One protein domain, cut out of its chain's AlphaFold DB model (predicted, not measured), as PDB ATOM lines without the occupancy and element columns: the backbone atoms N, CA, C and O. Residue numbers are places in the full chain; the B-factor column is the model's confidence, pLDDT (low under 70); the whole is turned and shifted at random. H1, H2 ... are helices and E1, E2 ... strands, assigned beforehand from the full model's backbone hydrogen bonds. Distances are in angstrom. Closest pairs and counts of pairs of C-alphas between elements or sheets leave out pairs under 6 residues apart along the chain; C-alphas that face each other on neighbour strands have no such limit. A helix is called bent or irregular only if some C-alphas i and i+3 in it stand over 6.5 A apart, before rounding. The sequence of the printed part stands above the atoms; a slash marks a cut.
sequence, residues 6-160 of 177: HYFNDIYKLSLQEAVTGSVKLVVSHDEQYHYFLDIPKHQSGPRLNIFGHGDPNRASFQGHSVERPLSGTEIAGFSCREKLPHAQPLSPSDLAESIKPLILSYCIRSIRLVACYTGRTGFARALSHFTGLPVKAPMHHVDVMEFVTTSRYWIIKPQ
ATOM      1  N   HIS A   6      83.316  74.362  12.224       66.12
ATOM      2  CA  HIS A   6      82.133  75.100  11.756       66.12
ATOM      3  C   HIS A   6      82.295  76.595  11.995       66.12
ATOM      4  O   HIS A   6      82.957  76.986  12.954       66.12
ATOM      5  N   TYR A   7      81.710  77.431  11.139       67.31
ATOM      6  CA  TYR A   7      81.559  78.851  11.454       67.31
ATOM      7  C   TYR A   7      80.550  79.007  12.584       67.31
ATOM      8  O   TYR A   7      79.553  78.291  12.610       67.31
ATOM      9  N   PHE A   8      80.780  79.961  13.486       65.00
ATOM     10  CA  PHE A   8      79.886  80.205  14.622       65.00
ATOM     11  C   PHE A   8      78.411  80.328  14.195       65.00
ATOM     12  O   PHE A   8      77.545  79.641  14.728       65.00
ATOM     13  N   ASN A   9      78.144  81.097  13.134       65.62
ATOM     14  CA  ASN A   9      76.792  81.312  12.603       65.62
ATOM     15  C   ASN A   9      76.142  80.079  11.967       65.62
ATOM     16  O   ASN A   9      74.927  80.071  11.765       65.62
ATOM     17  N   ASP A  10      76.925  79.069  11.600       70.25
ATOM     18  CA  ASP A  10      76.391  77.853  10.986       70.25
ATOM     19  C   ASP A  10      76.000  76.822  12.034       70.25
ATOM     20  O   ASP A  10      75.125  76.000  11.781       70.25
ATOM     21  N   ILE A  11      76.576  76.906  13.235       67.81
ATOM     22  CA  ILE A  11      76.310  75.938  14.295       67.81
ATOM     23  C   ILE A  11      74.848  76.011  14.754       67.81
ATOM     24  O   ILE A  11      74.223  74.974  14.952       67.81
ATOM     25  N   TYR A  12      74.261  77.211  14.819       66.62
ATOM     26  CA  TYR A  12      72.847  77.398  15.181       66.62
ATOM     27  C   TYR A  12      71.850  76.852  14.151       66.62
ATOM     28  O   TYR A  12      70.660  76.768  14.442       66.62
ATOM     29  N   LYS A  13      72.315  76.504  12.946       74.56
ATOM     30  CA  LYS A  13      71.473  75.966  11.868       74.56
ATOM     31  C   LYS A  13      71.478  74.437  11.831       74.56
ATOM     32  O   LYS A  13      70.698  73.863  11.078       74.56
ATOM     33  N   LEU A  14      72.357  73.787  12.595       71.25
ATOM     34  CA  LEU A  14      72.480  72.332  12.613       71.25
ATOM     35  C   LEU A  14      71.370  71.712  13.466       71.25
ATOM     36  O   LEU A  14      71.126  72.137  14.598       71.25
ATOM     37  N   SER A  15      70.751  70.644  12.965       75.38
ATOM     38  CA  SER A  15      69.978  69.745  13.822       75.38
ATOM     39  C   SER A  15      70.888  69.084  14.864       75.38
ATOM     40  O   SER A  15      72.101  68.963  14.675       75.38
ATOM     41  N   LEU A  16      70.311  68.575  15.956       69.94
ATOM     42  CA  LEU A  16      71.070  67.859  16.991       69.94
ATOM     43  C   LEU A  16      71.881  66.680  16.416       69.94
ATOM     44  O   LEU A  16      73.015  66.439  16.823       69.94
ATOM     45  N   GLN A  17      71.322  65.955  15.447       74.00
ATOM     46  CA  GLN A  17      71.992  64.815  14.821       74.00
ATOM     47  C   GLN A  17      73.188  65.249  13.961       74.00
ATOM     48  O   GLN A  17      74.258  64.633  14.027       74.00
ATOM     49  N   GLU A  18      73.038  66.321  13.182       75.38
ATOM     50  CA  GLU A  18      74.128  66.898  12.385       75.38
ATOM     51  C   GLU A  18      75.219  67.475  13.284       75.38
ATOM     52  O   GLU A  18      76.408  67.260  13.046       75.38
ATOM     53  N   ALA A  19      74.810  68.128  14.369       69.00
ATOM     54  CA  ALA A  19      75.693  68.662  15.385       69.00
ATOM     55  C   ALA A  19      76.580  67.569  16.020       69.00
ATOM     56  O   ALA A  19      77.809  67.696  16.098       69.00
ATOM     57  N   VAL A  20      75.980  66.445  16.416       70.00
ATOM     58  CA  VAL A  20      76.706  65.294  16.980       70.00
ATOM     59  C   VAL A  20      77.614  64.633  15.940       70.00
ATOM     60  O   VAL A  20      78.766  64.313  16.240       70.00
ATOM     61  N   THR A  21      77.136  64.463  14.707       73.44
ATOM     62  CA  THR A  21      77.921  63.859  13.614       73.44
ATOM     63  C   THR A  21      79.140  64.713  13.265       73.44
ATOM     64  O   THR A  21      80.238  64.200  13.049       73.44
ATOM     65  N   GLY A  22      78.960  66.030  13.256       72.06
ATOM     66  CA  GLY A  22      79.985  67.007  12.940       72.06
ATOM     67  C   GLY A  22      80.794  67.479  14.141       72.06
ATOM     68  O   GLY A  22      81.285  68.591  14.073       72.06
ATOM     69  N   SER A  23      80.917  66.724  15.236       72.88
ATOM     70  CA  SER A  23      81.721  67.091  16.421       72.88
ATOM     71  C   SER A  23      82.712  65.988  16.805       72.88
ATOM     72  O   SER A  23      82.593  64.847  16.352       72.88
ATOM     73  N   VAL A  24      83.697  66.307  17.647       76.69
ATOM     74  CA  VAL A  24      84.678  65.341  18.179       76.69
ATOM     75  C   VAL A  24      84.483  65.119  19.668       76.69
ATOM     76  O   VAL A  24      84.275  66.067  20.413       76.69
ATOM     77  N   LYS A  25      84.582  63.868  20.115       76.69
ATOM     78  CA  LYS A  25      84.644  63.558  21.543       76.69
ATOM     79  C   LYS A  25      86.076  63.782  22.025       76.69
ATOM     80  O   LYS A  25      87.002  63.232  21.426       76.69
ATOM     81  N   LEU A  26      86.245  64.579  23.076       79.25
ATOM     82  CA  LEU A  26      87.541  64.726  23.727       79.25
ATOM     83  C   LEU A  26      87.782  63.579  24.707       79.25
ATOM     84  O   LEU A  26      86.855  63.020  25.291       79.25
ATOM     85  N   VAL A  27      89.053  63.242  24.857       85.19
ATOM     86  CA  VAL A  27      89.566  62.271  25.817       85.19
ATOM     87  C   VAL A  27      90.413  63.037  26.823       85.19
ATOM     88  O   VAL A  27      91.245  63.851  26.424       85.19
ATOM     89  N   VAL A  28      90.192  62.799  28.113       85.31
ATOM     90  CA  VAL A  28      91.055  63.327  29.177       85.31
ATOM     91  C   VAL A  28      92.376  62.554  29.144       85.31
ATOM     92  O   VAL A  28      92.382  61.333  28.968       85.31
ATOM     93  N   SER A  29      93.504  63.247  29.260       89.88
ATOM     94  CA  SER A  29      94.811  62.608  29.397       89.88
ATOM     95  C   SER A  29      94.879  61.781  30.681       89.88
ATOM     96  O   SER A  29      94.190  62.062  31.655       89.88
ATOM     97  N   HIS A  30      95.710  60.739  30.694       89.06
ATOM     98  CA  HIS A  30      95.806  59.838  31.850       89.06
ATOM     99  C   HIS A  30      96.263  60.560  33.132       89.06
ATOM    100  O   HIS A  30      95.910  60.158  34.233       89.06
ATOM    101  N   ASP A  31      97.063  61.613  32.994       88.81
ATOM    102  CA  ASP A  31      97.531  62.477  34.084       88.81
ATOM    103  C   ASP A  31      96.565  63.637  34.403       88.81
ATOM    104  O   ASP A  31      96.904  64.532  35.181       88.81
ATOM    105  N   GLU A  32      95.384  63.647  33.775       88.38
ATOM    106  CA  GLU A  32      94.325  64.650  33.941       88.38
ATOM    107  C   GLU A  32      94.780  66.094  33.663       88.38
ATOM    108  O   GLU A  32      94.176  67.064  34.124       88.38
ATOM    109  N   GLN A  33      95.853  66.261  32.883       90.25
ATOM    110  CA  GLN A  33      96.434  67.568  32.586       90.25
ATOM    111  C   GLN A  33      95.847  68.252  31.352       90.25
ATOM    112  O   GLN A  33      96.014  69.463  31.213       90.25
ATOM    113  N   TYR A  34      95.204  67.529  30.432       89.00
ATOM    114  CA  TYR A  34      94.607  68.113  29.226       89.00
ATOM    115  C   TYR A  34      93.570  67.206  28.577       89.00
ATOM    116  O   TYR A  34      93.500  66.005  28.812       89.00
ATOM    117  N   HIS A  35      92.797  67.799  27.674       87.00
ATOM    118  CA  HIS A  35      91.936  67.068  26.761       87.00
ATOM    119  C   HIS A  35      92.597  66.924  25.392       87.00
ATOM    120  O   HIS A  35      93.282  67.838  24.918       87.00
ATOM    121  N   TYR A  36      92.356  65.805  24.717       89.00
ATOM    122  CA  TYR A  36      92.852  65.577  23.367       89.00
ATOM    123  C   TYR A  36      91.886  64.781  22.488       89.00
ATOM    124  O   TYR A  36      90.950  64.142  22.961       89.00
ATOM    125  N   PHE A  37      92.135  64.808  21.180       89.81
ATOM    126  CA  PHE A  37      91.570  63.847  20.234       89.81
ATOM    127  C   PHE A  37      92.526  63.608  19.062       89.81
ATOM    128  O   PHE A  37      93.421  64.415  18.781       89.81
ATOM    129  N   LEU A  38      92.309  62.509  18.343       90.75
ATOM    130  CA  LEU A  38      93.096  62.132  17.172       90.75
ATOM    131  C   LEU A  38      92.313  62.374  15.882       90.75
ATOM    132  O   LEU A  38      91.115  62.098  15.816       90.75
ATOM    133  N   ASP A  39      92.984  62.862  14.841       89.12
ATOM    134  CA  ASP A  39      92.418  62.918  13.492       89.12
ATOM    135  C   ASP A  39      93.449  62.643  12.398       89.12
ATOM    136  O   ASP A  39      94.642  62.551  12.661       89.12
ATOM    137  N   ILE A  40      92.986  62.505  11.153       88.19
ATOM    138  CA  ILE A  40      93.850  62.375   9.973       88.19
ATOM    139  C   ILE A  40      93.638  63.619   9.090       88.19
ATOM    140  O   ILE A  40      92.563  63.783   8.484       88.19
ATOM    141  N   PRO A  41      94.614  64.551   9.031       80.75
ATOM    142  CA  PRO A  41      94.501  65.758   8.219       80.75
ATOM    143  C   PRO A  41      94.431  65.408   6.726       80.75
ATOM    144  O   PRO A  41      95.096  64.488   6.274       80.75
ATOM    145  N   LYS A  42      93.670  66.170   5.920       76.44
ATOM    146  CA  LYS A  42      93.566  65.907   4.463       76.44
ATOM    147  C   LYS A  42      94.916  66.000   3.732       76.44
ATOM    148  O   LYS A  42      95.098  65.327   2.732       76.44
ATOM    149  N   HIS A  43      95.816  66.857   4.212       77.31
ATOM    150  CA  HIS A  43      97.065  67.217   3.532       77.31
ATOM    151  C   HIS A  43      98.314  66.711   4.267       77.31
ATOM    152  O   HIS A  43      99.395  67.253   4.068       77.31
ATOM    153  N   GLN A  44      98.171  65.736   5.172       73.88
ATOM    154  CA  GLN A  44      99.300  65.140   5.890       73.88
ATOM    155  C   GLN A  44      99.129  63.631   5.977       73.88
ATOM    156  O   GLN A  44      98.045  63.137   6.287       73.88
ATOM    157  N   SER A  45     100.213  62.904   5.730       76.12
ATOM    158  CA  SER A  45     100.256  61.454   5.859       76.12
ATOM    159  C   SER A  45     100.399  61.066   7.331       76.12
ATOM    160  O   SER A  45     101.506  60.975   7.857       76.12
ATOM    161  N   GLY A  46      99.269  60.840   7.999       87.88
ATOM    162  CA  GLY A  46      99.215  60.133   9.277       87.88
ATOM    163  C   GLY A  46      98.428  60.833  10.387       87.88
ATOM    164  O   GLY A  46      97.904  61.933  10.193       87.88
ATOM    165  N   PRO A  47      98.314  60.172  11.553       93.31
ATOM    166  CA  PRO A  47      97.528  60.669  12.672       93.31
ATOM    167  C   PRO A  47      98.107  61.955  13.258       93.31
ATOM    168  O   PRO A  47      99.319  62.094  13.445       93.31
ATOM    169  N   ARG A  48      97.223  62.886  13.594       93.81
ATOM    170  CA  ARG A  48      97.536  64.118  14.302       93.81
ATOM    171  C   ARG A  48      96.911  64.099  15.686       93.81
ATOM    172  O   ARG A  48      95.723  63.814  15.832       93.81
ATOM    173  N   LEU A  49      97.709  64.476  16.677       94.56
ATOM    174  CA  LEU A  49      97.262  64.699  18.044       94.56
ATOM    175  C   LEU A  49      96.794  66.148  18.203       94.56
ATOM    176  O   LEU A  49      97.552  67.080  17.946       94.56
ATOM    177  N   ASN A  50      95.549  66.351  18.621       91.25
ATOM    178  CA  ASN A  50      94.971  67.670  18.868       91.25
ATOM    179  C   ASN A  50      94.791  67.853  20.369       91.25
ATOM    180  O   ASN A  50      94.063  67.071  20.966       91.25
ATOM    181  N   ILE A  51      95.427  68.866  20.955       91.19
ATOM    182  CA  ILE A  51      95.481  69.073  22.408       91.19
ATOM    183  C   ILE A  51      94.793  70.392  22.760       91.19
ATOM    184  O   ILE A  51      95.090  71.418  22.142       91.19
ATOM    185  N   PHE A  52      93.894  70.368  23.743       86.06
ATOM    186  CA  PHE A  52      93.076  71.508  24.162       86.06
ATOM    187  C   PHE A  52      93.541  72.063  25.493       86.06
ATOM    188  O   PHE A  52      93.735  71.328  26.464       86.06
ATOM    189  N   GLY A  53      93.653  73.384  25.543       85.75
ATOM    190  CA  GLY A  53      94.009  74.081  26.762       85.75
ATOM    191  C   GLY A  53      94.056  75.586  26.585       85.75
ATOM    192  O   GLY A  53      93.608  76.150  25.589       85.75
ATOM    193  N   HIS A  54      94.659  76.227  27.568       85.19
ATOM    194  CA  HIS A  54      94.941  77.648  27.614       85.19
ATOM    195  C   HIS A  54      96.429  77.863  27.417       85.19
ATOM    196  O   HIS A  54      97.247  77.174  28.024       85.19
ATOM    197  N   GLY A  55      96.776  78.834  26.580       85.44
ATOM    198  CA  GLY A  55      98.129  79.368  26.531       85.44
ATOM    199  C   GLY A  55      98.153  80.780  27.095       85.44
ATOM    200  O   GLY A  55      97.159  81.508  27.038       85.44
ATOM    201  N   ASP A  56      99.293  81.150  27.662       84.81
ATOM    202  CA  ASP A  56      99.526  82.485  28.202       84.81
ATOM    203  C   ASP A  56     100.052  83.411  27.083       84.81
ATOM    204  O   ASP A  56     100.898  82.986  26.294       84.81
ATOM    205  N   PRO A  57      99.572  84.663  26.958       85.38
ATOM    206  CA  PRO A  57     100.047  85.596  25.929       85.38
ATOM    207  C   PRO A  57     101.502  86.050  26.115       85.38
ATOM    208  O   PRO A  57     102.130  86.495  25.152       85.38
ATOM    209  N   ASN A  58     102.027  85.954  27.335       89.88
ATOM    210  CA  ASN A  58     103.321  86.483  27.756       89.88
ATOM    211  C   ASN A  58     104.303  85.388  28.194       89.88
ATOM    212  O   ASN A  58     105.486  85.674  28.379       89.88
ATOM    213  N   ARG A  59     103.843  84.145  28.384       91.38
ATOM    214  CA  ARG A  59     104.666  83.024  28.857       91.38
ATOM    215  C   ARG A  59     104.531  81.808  27.949       91.38
ATOM    216  O   ARG A  59     103.460  81.495  27.436       91.38
ATOM    217  N   ALA A  60     105.630  81.077  27.785       93.81
ATOM    218  CA  ALA A  60     105.614  79.764  27.150       93.81
ATOM    219  C   ALA A  60     105.069  78.720  28.139       93.81
ATOM    220  O   ALA A  60     105.807  77.864  28.620       93.81
ATOM    221  N   SER A  61     103.773  78.795  28.435       93.38
ATOM    222  CA  SER A  61     103.063  77.844  29.291       93.38
ATOM    223  C   SER A  61     101.769  77.379  28.640       93.38
ATOM    224  O   SER A  61     101.094  78.155  27.957       93.38
ATOM    225  N   PHE A  62     101.409  76.134  28.918       92.75
ATOM    226  CA  PHE A  62     100.162  75.513  28.500       92.75
ATOM    227  C   PHE A  62      99.452  74.943  29.726       92.75
ATOM    228  O   PHE A  62     100.097  74.344  30.572       92.75
ATOM    229  N   GLN A  63      98.139  75.089  29.831       90.50
ATOM    230  CA  GLN A  63      97.367  74.479  30.914       90.50
ATOM    231  C   GLN A  63      96.095  73.861  30.352       90.50
ATOM    232  O   GLN A  63      95.386  74.515  29.589       90.50
ATOM    233  N   GLY A  64      95.778  72.626  30.739       84.44
ATOM    234  CA  GLY A  64      94.549  71.969  30.311       84.44
ATOM    235  C   GLY A  64      93.295  72.771  30.631       84.44
ATOM    236  O   GLY A  64      93.169  73.417  31.675       84.44
ATOM    237  N   HIS A  65      92.345  72.720  29.710       73.94
ATOM    238  CA  HIS A  65      91.026  73.310  29.887       73.94
ATOM    239  C   HIS A  65      90.061  72.223  30.351       73.94
ATOM    240  O   HIS A  65      90.005  71.172  29.707       73.94
ATOM    241  N   SER A  66      89.345  72.461  31.459       59.59
ATOM    242  CA  SER A  66      88.209  71.616  31.828       59.59
ATOM    243  C   SER A  66      87.094  71.987  30.911       59.59
ATOM    244  O   SER A  66      86.949  73.164  30.574       59.59
ATOM    245  N   VAL A  67      86.223  71.025  30.675       52.19
ATOM    246  CA  VAL A  67      84.844  71.436  30.598       52.19
ATOM    247  C   VAL A  67      84.047  70.731  31.651       52.19
ATOM    248  O   VAL A  67      83.590  69.607  31.489       52.19
ATOM    249  N   GLU A  68      83.788  71.486  32.700       41.53
ATOM    250  CA  GLU A  68      82.737  71.149  33.627       41.53
ATOM    251  C   GLU A  68      81.757  72.308  33.706       41.53
ATOM    252  O   GLU A  68      81.711  73.021  34.696       41.53
ATOM    253  N   ARG A  69      80.937  72.470  32.660       39.38
ATOM    254  CA  ARG A  69      79.501  72.743  32.822       39.38
ATOM    255  C   ARG A  69      78.767  72.715  31.484       39.38
ATOM    256  O   ARG A  69      79.005  73.573  30.634       39.38
ATOM    257  N   PRO A  70      77.807  71.792  31.316       41.31
ATOM    258  CA  PRO A  70      76.791  71.942  30.305       41.31
ATOM    259  C   PRO A  70      75.993  73.216  30.602       41.31
ATOM    260  O   PRO A  70      75.341  73.310  31.640       41.31
ATOM    261  N   LEU A  71      76.003  74.190  29.701       39.34
ATOM    262  CA  LEU A  71      74.944  75.191  29.664       39.34
ATOM    263  C   LEU A  71      73.634  74.481  29.347       39.34
ATOM    264  O   LEU A  71      73.455  73.883  28.287       39.34
ATOM    265  N   SER A  72      72.719  74.500  30.302       34.56
ATOM    266  CA  SER A  72      71.388  73.945  30.135       34.56
ATOM    267  C   SER A  72      70.682  74.613  28.950       34.56
ATOM    268  O   SER A  72      70.183  75.724  29.066       34.56
ATOM    269  N   GLY A  73      70.667  73.925  27.809       38.25
ATOM    270  CA  GLY A  73      69.574  73.820  26.837       38.25
ATOM    271  C   GLY A  73      69.030  75.053  26.103       38.25
ATOM    272  O   GLY A  73      68.349  74.842  25.105       38.25
ATOM    273  N   THR A  74      69.267  76.296  26.522       34.28
ATOM    274  CA  THR A  74      68.514  77.443  25.964       34.28
ATOM    275  C   THR A  74      69.304  78.733  25.777       34.28
ATOM    276  O   THR A  74      68.761  79.695  25.242       34.28
ATOM    277  N   GLU A  75      70.576  78.782  26.156       39.16
ATOM    278  CA  GLU A  75      71.389  79.981  25.956       39.16
ATOM    279  C   GLU A  75      72.275  79.799  24.728       39.16
ATOM    280  O   GLU A  75      73.182  78.968  24.697       39.16
ATOM    281  N   ILE A  76      71.960  80.562  23.682       40.25
ATOM    282  CA  ILE A  76      72.778  80.763  22.485       40.25
ATOM    283  C   ILE A  76      74.211  81.046  22.953       40.25
ATOM    284  O   ILE A  76      74.509  82.108  23.494       40.25
ATOM    285  N   ALA A  77      75.074  80.040  22.813       40.41
ATOM    286  CA  ALA A  77      76.314  79.943  23.566       40.41
ATOM    287  C   ALA A  77      77.442  80.837  23.033       40.41
ATOM    288  O   ALA A  77      78.377  80.365  22.396       40.41
ATOM    289  N   GLY A  78      77.379  82.131  23.337       40.91
ATOM    290  CA  GLY A  78      78.559  82.988  23.383       40.91
ATOM    291  C   GLY A  78      79.224  82.859  24.750       40.91
ATOM    292  O   GLY A  78      78.901  83.625  25.651       40.91
ATOM    293  N   PHE A  79      80.128  81.892  24.933       40.31
ATOM    294  CA  PHE A  79      80.806  81.703  26.220       40.31
ATOM    295  C   PHE A  79      82.316  81.843  26.097       40.31
ATOM    296  O   PHE A  79      82.989  81.113  25.375       40.31
ATOM    297  N   SER A  80      82.848  82.792  26.865       39.69
ATOM    298  CA  SER A  80      84.274  82.933  27.129       39.69
ATOM    299  C   SER A  80      84.817  81.653  27.770       39.69
ATOM    300  O   SER A  80      84.330  81.262  28.832       39.69
ATOM    301  N   CYS A  81      85.840  81.042  27.167       43.25
ATOM    302  CA  CYS A  81      86.574  79.904  27.725       43.25
ATOM    303  C   CYS A  81      87.079  80.251  29.138       43.25
ATOM    304  O   CYS A  81      88.032  81.023  29.258       43.25
ATOM    305  N   ARG A  82      86.447  79.762  30.219       47.81
ATOM    306  CA  ARG A  82      86.800  80.233  31.578       47.81
ATOM    307  C   ARG A  82      87.111  79.188  32.640       47.81
ATOM    308  O   ARG A  82      87.673  79.584  33.655       47.81
ATOM    309  N   GLU A  83      86.892  77.893  32.426       52.50
ATOM    310  CA  GLU A  83      87.156  76.916  33.497       52.50
ATOM    311  C   GLU A  83      88.342  75.993  33.184       52.50
ATOM    312  O   GLU A  83      88.334  75.182  32.267       52.50
ATOM    313  N   LYS A  84      89.441  76.163  33.918       59.47
ATOM    314  CA  LYS A  84      90.632  75.299  33.832       59.47
ATOM    315  C   LYS A  84      90.302  73.911  34.381       59.47
ATOM    316  O   LYS A  84      89.459  73.818  35.267       59.47
ATOM    317  N   LEU A  85      90.965  72.857  33.882       68.12
ATOM    318  CA  LEU A  85      90.870  71.512  34.480       68.12
ATOM    319  C   LEU A  85      91.223  71.666  35.968       68.12
ATOM    320  O   LEU A  85      92.300  72.202  36.239       68.12
ATOM    321  N   PRO A  86      90.342  71.284  36.917       66.25
ATOM    322  CA  PRO A  86      90.494  71.656  38.327       66.25
ATOM    323  C   PRO A  86      91.826  71.197  38.935       66.25
ATOM    324  O   PRO A  86      92.331  71.822  39.867       66.25
ATOM    325  N   HIS A  87      92.426  70.150  38.366       75.81
ATOM    326  CA  HIS A  87      93.713  69.593  38.782       75.81
ATOM    327  C   HIS A  87      94.855  69.823  37.779       75.81
ATOM    328  O   HIS A  87      96.005  69.499  38.084       75.81
ATOM    329  N   ALA A  88      94.580  70.411  36.608       84.62
ATOM    330  CA  ALA A  88      95.625  70.675  35.627       84.62
ATOM    331  C   ALA A  88      96.530  71.803  36.109       84.62
ATOM    332  O   ALA A  88      96.074  72.909  36.411       84.62
ATOM    333  N   GLN A  89      97.827  71.543  36.120       89.81
ATOM    334  CA  GLN A  89      98.848  72.536  36.398       89.81
ATOM    335  C   GLN A  89      99.351  73.153  35.087       89.81
ATOM    336  O   GLN A  89      99.222  72.555  34.016       89.81
ATOM    337  N   PRO A  90      99.912  74.372  35.126       92.06
ATOM    338  CA  PRO A  90     100.647  74.900  33.989       92.06
ATOM    339  C   PRO A  90     101.844  73.999  33.659       92.06
ATOM    340  O   PRO A  90     102.726  73.797  34.488       92.06
ATOM    341  N   LEU A  91     101.880  73.496  32.432       95.00
ATOM    342  CA  LEU A  91     102.950  72.693  31.865       95.00
ATOM    343  C   LEU A  91     103.899  73.570  31.047       95.00
ATOM    344  O   LEU A  91     103.472  74.437  30.269       95.00
ATOM    345  N   SER A  92     105.197  73.304  31.182       96.94
ATOM    346  CA  SER A  92     106.199  73.777  30.228       96.94
ATOM    347  C   SER A  92     106.156  72.944  28.930       96.94
ATOM    348  O   SER A  92     105.516  71.886  28.885       96.94
ATOM    349  N   PRO A  93     106.835  73.372  27.846       97.56
ATOM    350  CA  PRO A  93     106.907  72.577  26.622       97.56
ATOM    351  C   PRO A  93     107.520  71.184  26.822       97.56
ATOM    352  O   PRO A  93     107.095  70.249  26.148       97.56
ATOM    353  N   SER A  94     108.500  71.036  27.722       97.88
ATOM    354  CA  SER A  94     109.117  69.739  28.028       97.88
ATOM    355  C   SER A  94     108.182  68.841  28.830       97.88
ATOM    356  O   SER A  94     108.068  67.662  28.511       97.88
ATOM    357  N   ASP A  95     107.463  69.397  29.810       97.31
ATOM    358  CA  ASP A  95     106.523  68.610  30.624       97.31
ATOM    359  C   ASP A  95     105.384  68.072  29.756       97.31
ATOM    360  O   ASP A  95     105.027  66.896  29.835       97.31
ATOM    361  N   LEU A  96     104.858  68.913  28.855       97.25
ATOM    362  CA  LEU A  96     103.854  68.470  27.895       97.25
ATOM    363  C   LEU A  96     104.420  67.408  26.942       97.25
ATOM    364  O   LEU A  96     103.715  66.448  26.646       97.25
ATOM    365  N   ALA A  97     105.664  67.556  26.472       97.75
ATOM    366  CA  ALA A  97     106.306  66.582  25.586       97.75
ATOM    367  C   ALA A  97     106.427  65.195  26.235       97.75
ATOM    368  O   ALA A  97     106.098  64.195  25.593       97.75
ATOM    369  N   GLU A  98     106.854  65.130  27.498       97.62
ATOM    370  CA  GLU A  98     106.937  63.866  28.235       97.62
ATOM    371  C   GLU A  98     105.549  63.265  28.479       97.62
ATOM    372  O   GLU A  98     105.354  62.071  28.245       97.62
ATOM    373  N   SER A  99     104.555  64.085  28.840       96.62
ATOM    374  CA  SER A  99     103.182  63.608  29.047       96.62
ATOM    375  C   SER A  99     102.556  63.004  27.779       96.62
ATOM    376  O   SER A  99     101.885  61.973  27.844       96.62
ATOM    377  N   ILE A 100     102.797  63.586  26.596       97.31
ATOM    378  CA  ILE A 100     102.209  63.088  25.335       97.31
ATOM    379  C   ILE A 100     103.023  61.967  24.676       97.31
ATOM    380  O   ILE A 100     102.560  61.359  23.707       97.31
ATOM    381  N   LYS A 101     104.228  61.669  25.168       97.19
ATOM    382  CA  LYS A 101     105.128  60.659  24.591       97.19
ATOM    383  C   LYS A 101     104.488  59.268  24.459       97.19
ATOM    384  O   LYS A 101     104.617  58.681  23.380       97.19
ATOM    385  N   PRO A 102     103.732  58.745  25.447       96.88
ATOM    386  CA  PRO A 102     103.022  57.476  25.288       96.88
ATOM    387  C   PRO A 102     101.993  57.509  24.150       96.88
ATOM    388  O   PRO A 102     101.864  56.530  23.416       96.88
ATOM    389  N   LEU A 103     101.301  58.639  23.950       96.56
ATOM    390  CA  LEU A 103     100.337  58.812  22.857       96.56
ATOM    391  C   LEU A 103     101.039  58.826  21.497       96.56
ATOM    392  O   LEU A 103     100.565  58.188  20.556       96.56
ATOM    393  N   ILE A 104     102.181  59.516  21.399       96.38
ATOM    394  CA  ILE A 104     102.987  59.571  20.173       96.38
ATOM    395  C   ILE A 104     103.372  58.164  19.717       96.38
ATOM    396  O   ILE A 104     103.169  57.827  18.548       96.38
ATOM    397  N   LEU A 105     103.878  57.345  20.641       96.19
ATOM    398  CA  LEU A 105     104.309  55.977  20.356       96.19
ATOM    399  C   LEU A 105     103.122  55.063  20.032       96.19
ATOM    400  O   LEU A 105     103.137  54.380  19.010       96.19
ATOM    401  N   SER A 106     102.074  55.093  20.857       96.00
ATOM    402  CA  SER A 106     100.931  54.176  20.738       96.00
ATOM    403  C   SER A 106     100.123  54.396  19.460       96.00
ATOM    404  O   SER A 106      99.647  53.442  18.853       96.00
ATOM    405  N   TYR A 107      99.981  55.653  19.035       94.94
ATOM    406  CA  TYR A 107      99.156  56.024  17.882       94.94
ATOM    407  C   TYR A 107      99.971  56.422  16.649       94.94
ATOM    408  O   TYR A 107      99.392  56.886  15.666       94.94
ATOM    409  N   CYS A 108     101.298  56.254  16.682       95.31
ATOM    410  CA  CYS A 108     102.202  56.634  15.593       95.31
ATOM    411  C   CYS A 108     101.969  58.079  15.109       95.31
ATOM    412  O   CYS A 108     101.881  58.338  13.904       95.31
ATOM    413  N   ILE A 109     101.827  59.016  16.053       95.75
ATOM    414  CA  ILE A 109     101.493  60.415  15.759       95.75
ATOM    415  C   ILE A 109     102.557  61.033  14.846       95.75
ATOM    416  O   ILE A 109     103.758  60.863  15.052       95.75
ATOM    417  N   ARG A 110     102.105  61.761  13.821       95.31
ATOM    418  CA  ARG A 110     102.957  62.426  12.819       95.31
ATOM    419  C   ARG A 110     102.964  63.939  12.935       95.31
ATOM    420  O   ARG A 110     103.846  64.590  12.391       95.31
ATOM    421  N   SER A 111     101.983  64.510  13.619       95.12
ATOM    422  CA  SER A 111     101.944  65.939  13.898       95.12
ATOM    423  C   SER A 111     101.115  66.232  15.137       95.12
ATOM    424  O   SER A 111     100.276  65.434  15.557       95.12
ATOM    425  N   ILE A 112     101.334  67.409  15.708       95.44
ATOM    426  CA  ILE A 112     100.585  67.902  16.859       95.44
ATOM    427  C   ILE A 112      99.873  69.188  16.444       95.44
ATOM    428  O   ILE A 112     100.416  69.997  15.692       95.44
ATOM    429  N   ARG A 113      98.657  69.413  16.937       93.12
ATOM    430  CA  ARG A 113      98.006  70.723  16.906       93.12
ATOM    431  C   ARG A 113      97.637  71.151  18.315       93.12
ATOM    432  O   ARG A 113      96.864  70.475  18.987       93.12
ATOM    433  N   LEU A 114      98.131  72.318  18.705       91.38
ATOM    434  CA  LEU A 114      97.719  72.985  19.930       91.38
ATOM    435  C   LEU A 114      96.481  73.827  19.640       91.38
ATOM    436  O   LEU A 114      96.510  74.712  18.786       91.38
ATOM    437  N   VAL A 115      95.399  73.552  20.352       86.62
ATOM    438  CA  VAL A 115      94.189  74.373  20.385       86.62
ATOM    439  C   VAL A 115      94.222  75.157  21.695       86.62
ATOM    440  O   VAL A 115      93.493  74.866  22.638       86.62
ATOM    441  N   ALA A 116      95.173  76.091  21.765       86.25
ATOM    442  CA  ALA A 116      95.466  76.899  22.945       86.25
ATOM    443  C   ALA A 116      96.078  78.239  22.526       86.25
ATOM    444  O   ALA A 116      97.079  78.256  21.803       86.25
ATOM    445  N   CYS A 117      95.475  79.346  22.967       85.94
ATOM    446  CA  CYS A 117      95.828  80.713  22.565       85.94
ATOM    447  C   CYS A 117      97.333  81.004  22.661       85.94
ATOM    448  O   CYS A 117      97.992  80.548  23.587       85.94
ATOM    449  N   TYR A 118      97.869  81.803  21.736       88.56
ATOM    450  CA  TYR A 118      99.236  82.354  21.775       88.56
ATOM    451  C   TYR A 118     100.409  81.352  21.833       88.56
ATOM    452  O   TYR A 118     101.562  81.780  21.767       88.56
ATOM    453  N   THR A 119     100.168  80.039  21.878       92.25
ATOM    454  CA  THR A 119     101.222  79.011  22.001       92.25
ATOM    455  C   THR A 119     102.216  79.001  20.831       92.25
ATOM    456  O   THR A 119     103.366  78.594  20.992       92.25
ATOM    457  N   GLY A 120     101.827  79.495  19.654       91.75
ATOM    458  CA  GLY A 120     102.742  79.739  18.537       91.75
ATOM    459  C   GLY A 120     103.599  81.000  18.711       91.75
ATOM    460  O   GLY A 120     104.766  81.013  18.321       91.75
ATOM    461  N   ARG A 121     103.049  82.057  19.322       92.44
ATOM    462  CA  ARG A 121     103.726  83.353  19.506       92.44
ATOM    463  C   ARG A 121     104.746  83.331  20.635       92.44
ATOM    464  O   ARG A 121     105.803  83.936  20.490       92.44
ATOM    465  N   THR A 122     104.459  82.639  21.733       93.38
ATOM    466  CA  THR A 122     105.330  82.626  22.922       93.38
ATOM    467  C   THR A 122     106.536  81.697  22.801       93.38
ATOM    468  O   THR A 122     107.331  81.592  23.728       93.38
ATOM    469  N   GLY A 123     106.695  81.008  21.667       94.06
ATOM    470  CA  GLY A 123     107.763  80.030  21.454       94.06
ATOM    471  C   GLY A 123     107.457  78.639  22.016       94.06
ATOM    472  O   GLY A 123     108.216  77.711  21.741       94.06
ATOM    473  N   PHE A 124     106.325  78.463  22.710       97.06
ATOM    474  CA  PHE A 124     105.902  77.175  23.265       97.06
ATOM    475  C   PHE A 124     105.858  76.079  22.191       97.06
ATOM    476  O   PHE A 124     106.489  75.037  22.341       97.06
ATOM    477  N   ALA A 125     105.186  76.333  21.065       96.81
ATOM    478  CA  ALA A 125     105.050  75.363  19.978       96.81
ATOM    479  C   ALA A 125     106.390  74.996  19.319       96.81
ATOM    480  O   ALA A 125     106.595  73.847  18.930       96.81
ATOM    481  N   ARG A 126     107.320  75.956  19.222       97.19
ATOM    482  CA  ARG A 126     108.672  75.710  18.702       97.19
ATOM    483  C   ARG A 126     109.459  74.794  19.637       97.19
ATOM    484  O   ARG A 126     110.064  73.839  19.167       97.19
ATOM    485  N   ALA A 127     109.425  75.069  20.938       97.69
ATOM    486  CA  ALA A 127     110.084  74.236  21.939       97.69
ATOM    487  C   ALA A 127     109.461  72.832  22.006       97.69
ATOM    488  O   ALA A 127     110.185  71.842  22.002       97.69
ATOM    489  N   LEU A 128     108.129  72.731  21.972       98.06
ATOM    490  CA  LEU A 128     107.430  71.445  21.940       98.06
ATOM    491  C   LEU A 128     107.823  70.619  20.708       98.06
ATOM    492  O   LEU A 128     108.074  69.421  20.818       98.06
ATOM    493  N   SER A 129     107.912  71.258  19.538       97.62
ATOM    494  CA  SER A 129     108.363  70.594  18.314       97.62
ATOM    495  C   SER A 129     109.788  70.056  18.449       97.62
ATOM    496  O   SER A 129     110.052  68.921  18.066       97.62
ATOM    497  N   HIS A 130     110.684  70.829  19.066       97.31
ATOM    498  CA  HIS A 130     112.047  70.389  19.345       97.31
ATOM    499  C   HIS A 130     112.088  69.168  20.281       97.31
ATOM    500  O   HIS A 130     112.774  68.199  19.976       97.31
ATOM    501  N   PHE A 131     111.331  69.175  21.386       97.88
ATOM    502  CA  PHE A 131     111.320  68.054  22.337       97.88
ATOM    503  C   PHE A 131     110.672  66.780  21.786       97.88
ATOM    504  O   PHE A 131     111.092  65.679  22.123       97.88
ATOM    505  N   THR A 132     109.651  66.920  20.943       96.94
ATOM    506  CA  THR A 132     108.907  65.773  20.393       96.94
ATOM    507  C   THR A 132     109.483  65.254  19.079       96.94
ATOM    508  O   THR A 132     109.153  64.144  18.670       96.94
ATOM    509  N   GLY A 133     110.293  66.059  18.384       95.94
ATOM    510  CA  GLY A 133     110.725  65.782  17.014       95.94
ATOM    511  C   GLY A 133     109.586  65.823  15.986       95.94
ATOM    512  O   GLY A 133     109.778  65.392  14.852       95.94
ATOM    513  N   LEU A 134     108.399  66.317  16.359       95.38
ATOM    514  CA  LEU A 134     107.219  66.356  15.496       95.38
ATOM    515  C   LEU A 134     106.885  67.786  15.057       95.38
ATOM    516  O   LEU A 134     107.093  68.739  15.817       95.38
ATOM    517  N   PRO A 135     106.299  67.969  13.860       95.50
ATOM    518  CA  PRO A 135     105.745  69.252  13.465       95.50
ATOM    519  C   PRO A 135     104.532  69.607  14.337       95.50
ATOM    520  O   PRO A 135     103.604  68.810  14.514       95.50
ATOM    521  N   VAL A 136     104.516  70.838  14.844       95.31
ATOM    522  CA  VAL A 136     103.460  71.378  15.710       95.31
ATOM    523  C   VAL A 136     102.746  72.520  14.991       95.31
ATOM    524  O   VAL A 136     103.379  73.491  14.589       95.31
ATOM    525  N   LYS A 137     101.419  72.444  14.852       92.62
ATOM    526  CA  LYS A 137     100.573  73.562  14.412       92.62
ATOM    527  C   LYS A 137     100.004  74.283  15.627       92.62
ATOM    528  O   LYS A 137      99.316  73.661  16.432       92.62
ATOM    529  N   ALA A 138     100.228  75.585  15.746       91.25
ATOM    530  CA  ALA A 138      99.771  76.349  16.906       91.25
ATOM    531  C   ALA A 138      99.347  77.776  16.533       91.25
ATOM    532  O   ALA A 138      99.887  78.336  15.574       91.25
ATOM    533  N   PRO A 139      98.395  78.372  17.266       87.25
ATOM    534  CA  PRO A 139      97.932  79.726  17.014       87.25
ATOM    535  C   PRO A 139      98.920  80.786  17.519       87.25
ATOM    536  O   PRO A 139      99.511  80.669  18.592       87.25
ATOM    537  N   MET A 140      99.066  81.859  16.755       86.69
ATOM    538  CA  MET A 140      99.876  83.033  17.076       86.69
ATOM    539  C   MET A 140      99.120  84.019  17.979       86.69
ATOM    540  O   MET A 140      99.735  84.829  18.666       86.69
ATOM    541  N   HIS A 141      97.790  83.957  17.981       82.50
ATOM    542  CA  HIS A 141      96.898  84.873  18.688       82.50
ATOM    543  C   HIS A 141      95.830  84.086  19.461       82.50
ATOM    544  O   HIS A 141      95.973  82.882  19.700       82.50
ATOM    545  N   HIS A 142      94.771  84.779  19.874       74.31
ATOM    546  CA  HIS A 142      93.597  84.175  20.487       74.31
ATOM    547  C   HIS A 142      92.938  83.140  19.560       74.31
ATOM    548  O   HIS A 142      93.030  83.246  18.331       74.31
ATOM    549  N   VAL A 143      92.307  82.126  20.152       66.88
ATOM    550  CA  VAL A 143      91.512  81.110  19.456       66.88
ATOM    551  C   VAL A 143      90.222  80.906  20.223       66.88
ATOM    552  O   VAL A 143      90.266  80.502  21.383       66.88
ATOM    553  N   ASP A 144      89.103  81.099  19.537       63.03
ATOM    554  CA  ASP A 144      87.788  80.735  20.047       63.03
ATOM    555  C   ASP A 144      87.515  79.250  19.781       63.03
ATOM    556  O   ASP A 144      87.682  78.741  18.666       63.03
ATOM    557  N   VAL A 145      87.090  78.537  20.818       58.25
ATOM    558  CA  VAL A 145      86.664  77.136  20.748       58.25
ATOM    559  C   VAL A 145      85.258  77.065  21.321       58.25
ATOM    560  O   VAL A 145      85.015  77.625  22.385       58.25
ATOM    561  N   MET A 146      84.345  76.376  20.631       52.66
ATOM    562  CA  MET A 146      82.984  76.174  21.122       52.66
ATOM    563  C   MET A 146      82.746  74.709  21.378       52.66
ATOM    564  O   MET A 146      82.945  73.842  20.528       52.66
ATOM    565  N   GLU A 147      82.261  74.445  22.565       51.91
ATOM    566  CA  GLU A 147      81.893  73.115  22.959       51.91
ATOM    567  C   GLU A 147      80.404  72.869  22.773       51.91
ATOM    568  O   GLU A 147      79.561  73.719  23.065       51.91
ATOM    569  N   PHE A 148      80.089  71.649  22.348       49.69
ATOM    570  CA  PHE A 148      78.742  71.127  22.403       49.69
ATOM    571  C   PHE A 148      78.498  70.410  23.733       49.69
ATOM    572  O   PHE A 148      78.636  69.197  23.918       49.69
ATOM    573  N   VAL A 149      78.097  71.262  24.654       46.03
ATOM    574  CA  VAL A 149      77.821  71.069  26.070       46.03
ATOM    575  C   VAL A 149      76.930  69.855  26.409       46.03
ATOM    576  O   VAL A 149      77.075  69.268  27.475       46.03
ATOM    577  N   THR A 150      76.039  69.411  25.517       43.09
ATOM    578  CA  THR A 150      75.056  68.351  25.825       43.09
ATOM    579  C   THR A 150      75.569  66.920  25.633       43.09
ATOM    580  O   THR A 150      74.884  65.981  26.029       43.09
ATOM    581  N   THR A 151      76.753  66.715  25.035       53.53
ATOM    582  CA  THR A 151      77.247  65.356  24.699       53.53
ATOM    583  C   THR A 151      78.729  65.106  25.004       53.53
ATOM    584  O   THR A 151      79.258  64.062  24.612       53.53
ATOM    585  N   SER A 152      79.417  66.040  25.674       57.47
ATOM    586  CA  SER A 152      80.887  66.033  25.819       57.47
ATOM    587  C   SER A 152      81.606  65.960  24.460       57.47
ATOM    588  O   SER A 152      82.620  65.271  24.293       57.47
ATOM    589  N   ARG A 153      81.036  66.630  23.449       61.78
ATOM    590  CA  ARG A 153      81.584  66.714  22.090       61.78
ATOM    591  C   ARG A 153      81.861  68.163  21.725       61.78
ATOM    592  O   ARG A 153      81.246  69.080  22.248       61.78
ATOM    593  N   TYR A 154      82.795  68.371  20.808       63.94
ATOM    594  CA  TYR A 154      83.398  69.674  20.573       63.94
ATOM    595  C   TYR A 154      83.428  70.032  19.101       63.94
ATOM    596  O   TYR A 154      83.620  69.171  18.231       63.94
ATOM    597  N   TRP A 155      83.336  71.334  18.855       64.88
ATOM    598  CA  TRP A 155      83.695  71.950  17.594       64.88
ATOM    599  C   TRP A 155      84.903  72.851  17.780       64.88
ATOM    600  O   TRP A 155      85.113  73.479  18.812       64.88
ATOM    601  N   ILE A 156      85.704  72.964  16.732       64.25
ATOM    602  CA  ILE A 156      86.664  74.060  16.646       64.25
ATOM    603  C   ILE A 156      85.998  75.138  15.800       64.25
ATOM    604  O   ILE A 156      85.774  74.913  14.606       64.25
ATOM    605  N   ILE A 157      85.675  76.288  16.399       60.31
ATOM    606  CA  ILE A 157      85.055  77.391  15.661       60.31
ATOM    607  C   ILE A 157      86.025  77.853  14.572       60.31
ATOM    608  O   ILE A 157      87.212  78.092  14.806       60.31
ATOM    609  N   LYS A 158      85.518  77.963  13.348       58.97
ATOM    610  CA  LYS A 158      86.164  78.748  12.303       58.97
ATOM    611  C   LYS A 158      85.835  80.217  12.569       58.97
ATOM    612  O   LYS A 158      84.646  80.534  12.657       58.97
ATOM    613  N   PRO A 159      86.838  81.106  12.677       51.84
ATOM    614  CA  PRO A 159      86.581  82.539  12.716       51.84
ATOM    615  C   PRO A 159      85.696  82.927  11.530       51.84
ATOM    616  O   PRO A 159      85.895  82.420  10.427       51.84
ATOM    617  N   GLN A 160      84.707  83.783  11.778       46.62
ATOM    618  CA  GLN A 160      83.649  84.163  10.834       46.62
ATOM    619  C   GLN A 160      84.185  84.856   9.566       46.62
ATOM    620  O   GLN A 160      83.494  84.915   8.555       46.62
TER     621      GLN A 160
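Overview. This is residues 6 to 160 of the 177 residues of an uncharacterized protein of Xenorhabdus bovienii str. Intermedium (UniProt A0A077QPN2). The domain has two lobes: a twisted sheet of five strands, E1 to E5, with H3 and H4 packed over one face, and a smaller lobe beyond the other face, made of the hairpin E6 and E7 with the short helices H1 and H2 near E7. A long loop, residues 65 to 92, runs out from E3 towards the small lobe and folds back to H3. The printed part has 155 residues, under half of them in named elements, in the order H1, H2, E1, E2, E3, H3, E4, H4, E5, E6, E7; the class is mixed, helices and strands. The large sheet is branched and mixed, E6 and E7 are antiparallel, and the whole is compact, with a radius of gyration of the C-alphas of 15.3 A and spans of 43 by 33 by 29 A.

Along the chain. H1, residues 8 to 11, begins at C-alpha 8 (79.886, 80.205, 14.622), and H2 is residues 16 to 21. E1, residues 35 to 39, is 13.9 A long; E2, residues 48 to 55, is 19.6 A long and bends by 59 degrees at residue 52; E3 is residues 62 to 64. H3, residues 93 to 106, measures 20.2 A and begins at (106.907, 72.577, 26.622); it is irregular, with C-alphas 99 and 102 7.2 A apart. E4, residues 111 to 115, H4, residues 124 to 132, and E5, residues 136 to 139, measure 13.2 A, 12.1 A and 10.1 A. E6 is residues 146 to 148, and E7, residues 153 to 158, is 16.2 A long and ends at (86.164, 78.748, 12.303).

Arrangement. E1, E2 and E3 form a meander, each strand the antiparallel neighbour of the one before, with N 37 and O 50 at 3.0 A and N 54 and O 63 at 2.7 A. E4 is parallel to E2, on the other side of it from E1, with N 113 and O 49 at 2.8 A. E4, H4 and E5 form a strand-helix-strand unit, two parallel neighbour strands with a helix between, its crossover right-handed; N 137 and O 112 are 2.8 A apart. H3, over E2 at a height over the sheet of 9.3 A, and H4, over E4 at 8.3 A, are on the same face. They touch at a steep tilt of 47 degrees, the same way, the closest C-alphas being those of Pro 93 and Leu 128, 4.8 A. In the hairpin E6 and E7, N 148 and O 153 are 2.8 A apart. The closest C-alphas of H1 and E7 are those of Phe 8 and Ile 157, 6.0 A; those of H2 and E7 are Val 20 and Arg 153, 7.2 A. Every O i to N i+4 pair is within hydrogen-bond range in H2 and H4, 8 of 10 in H3, and H1 is too short for such a pair.

Size, cuts and confidence. The C-alphas of Thr 74 and Gly 133, the two farthest apart, are 44.7 A apart. The printed part has no cut; the links H2 to E1 and E3 to H3 are long. The mean pLDDT of the printed part is 78.1, and 47 residues are under 70, among them 66 to 86 and 143 to 160.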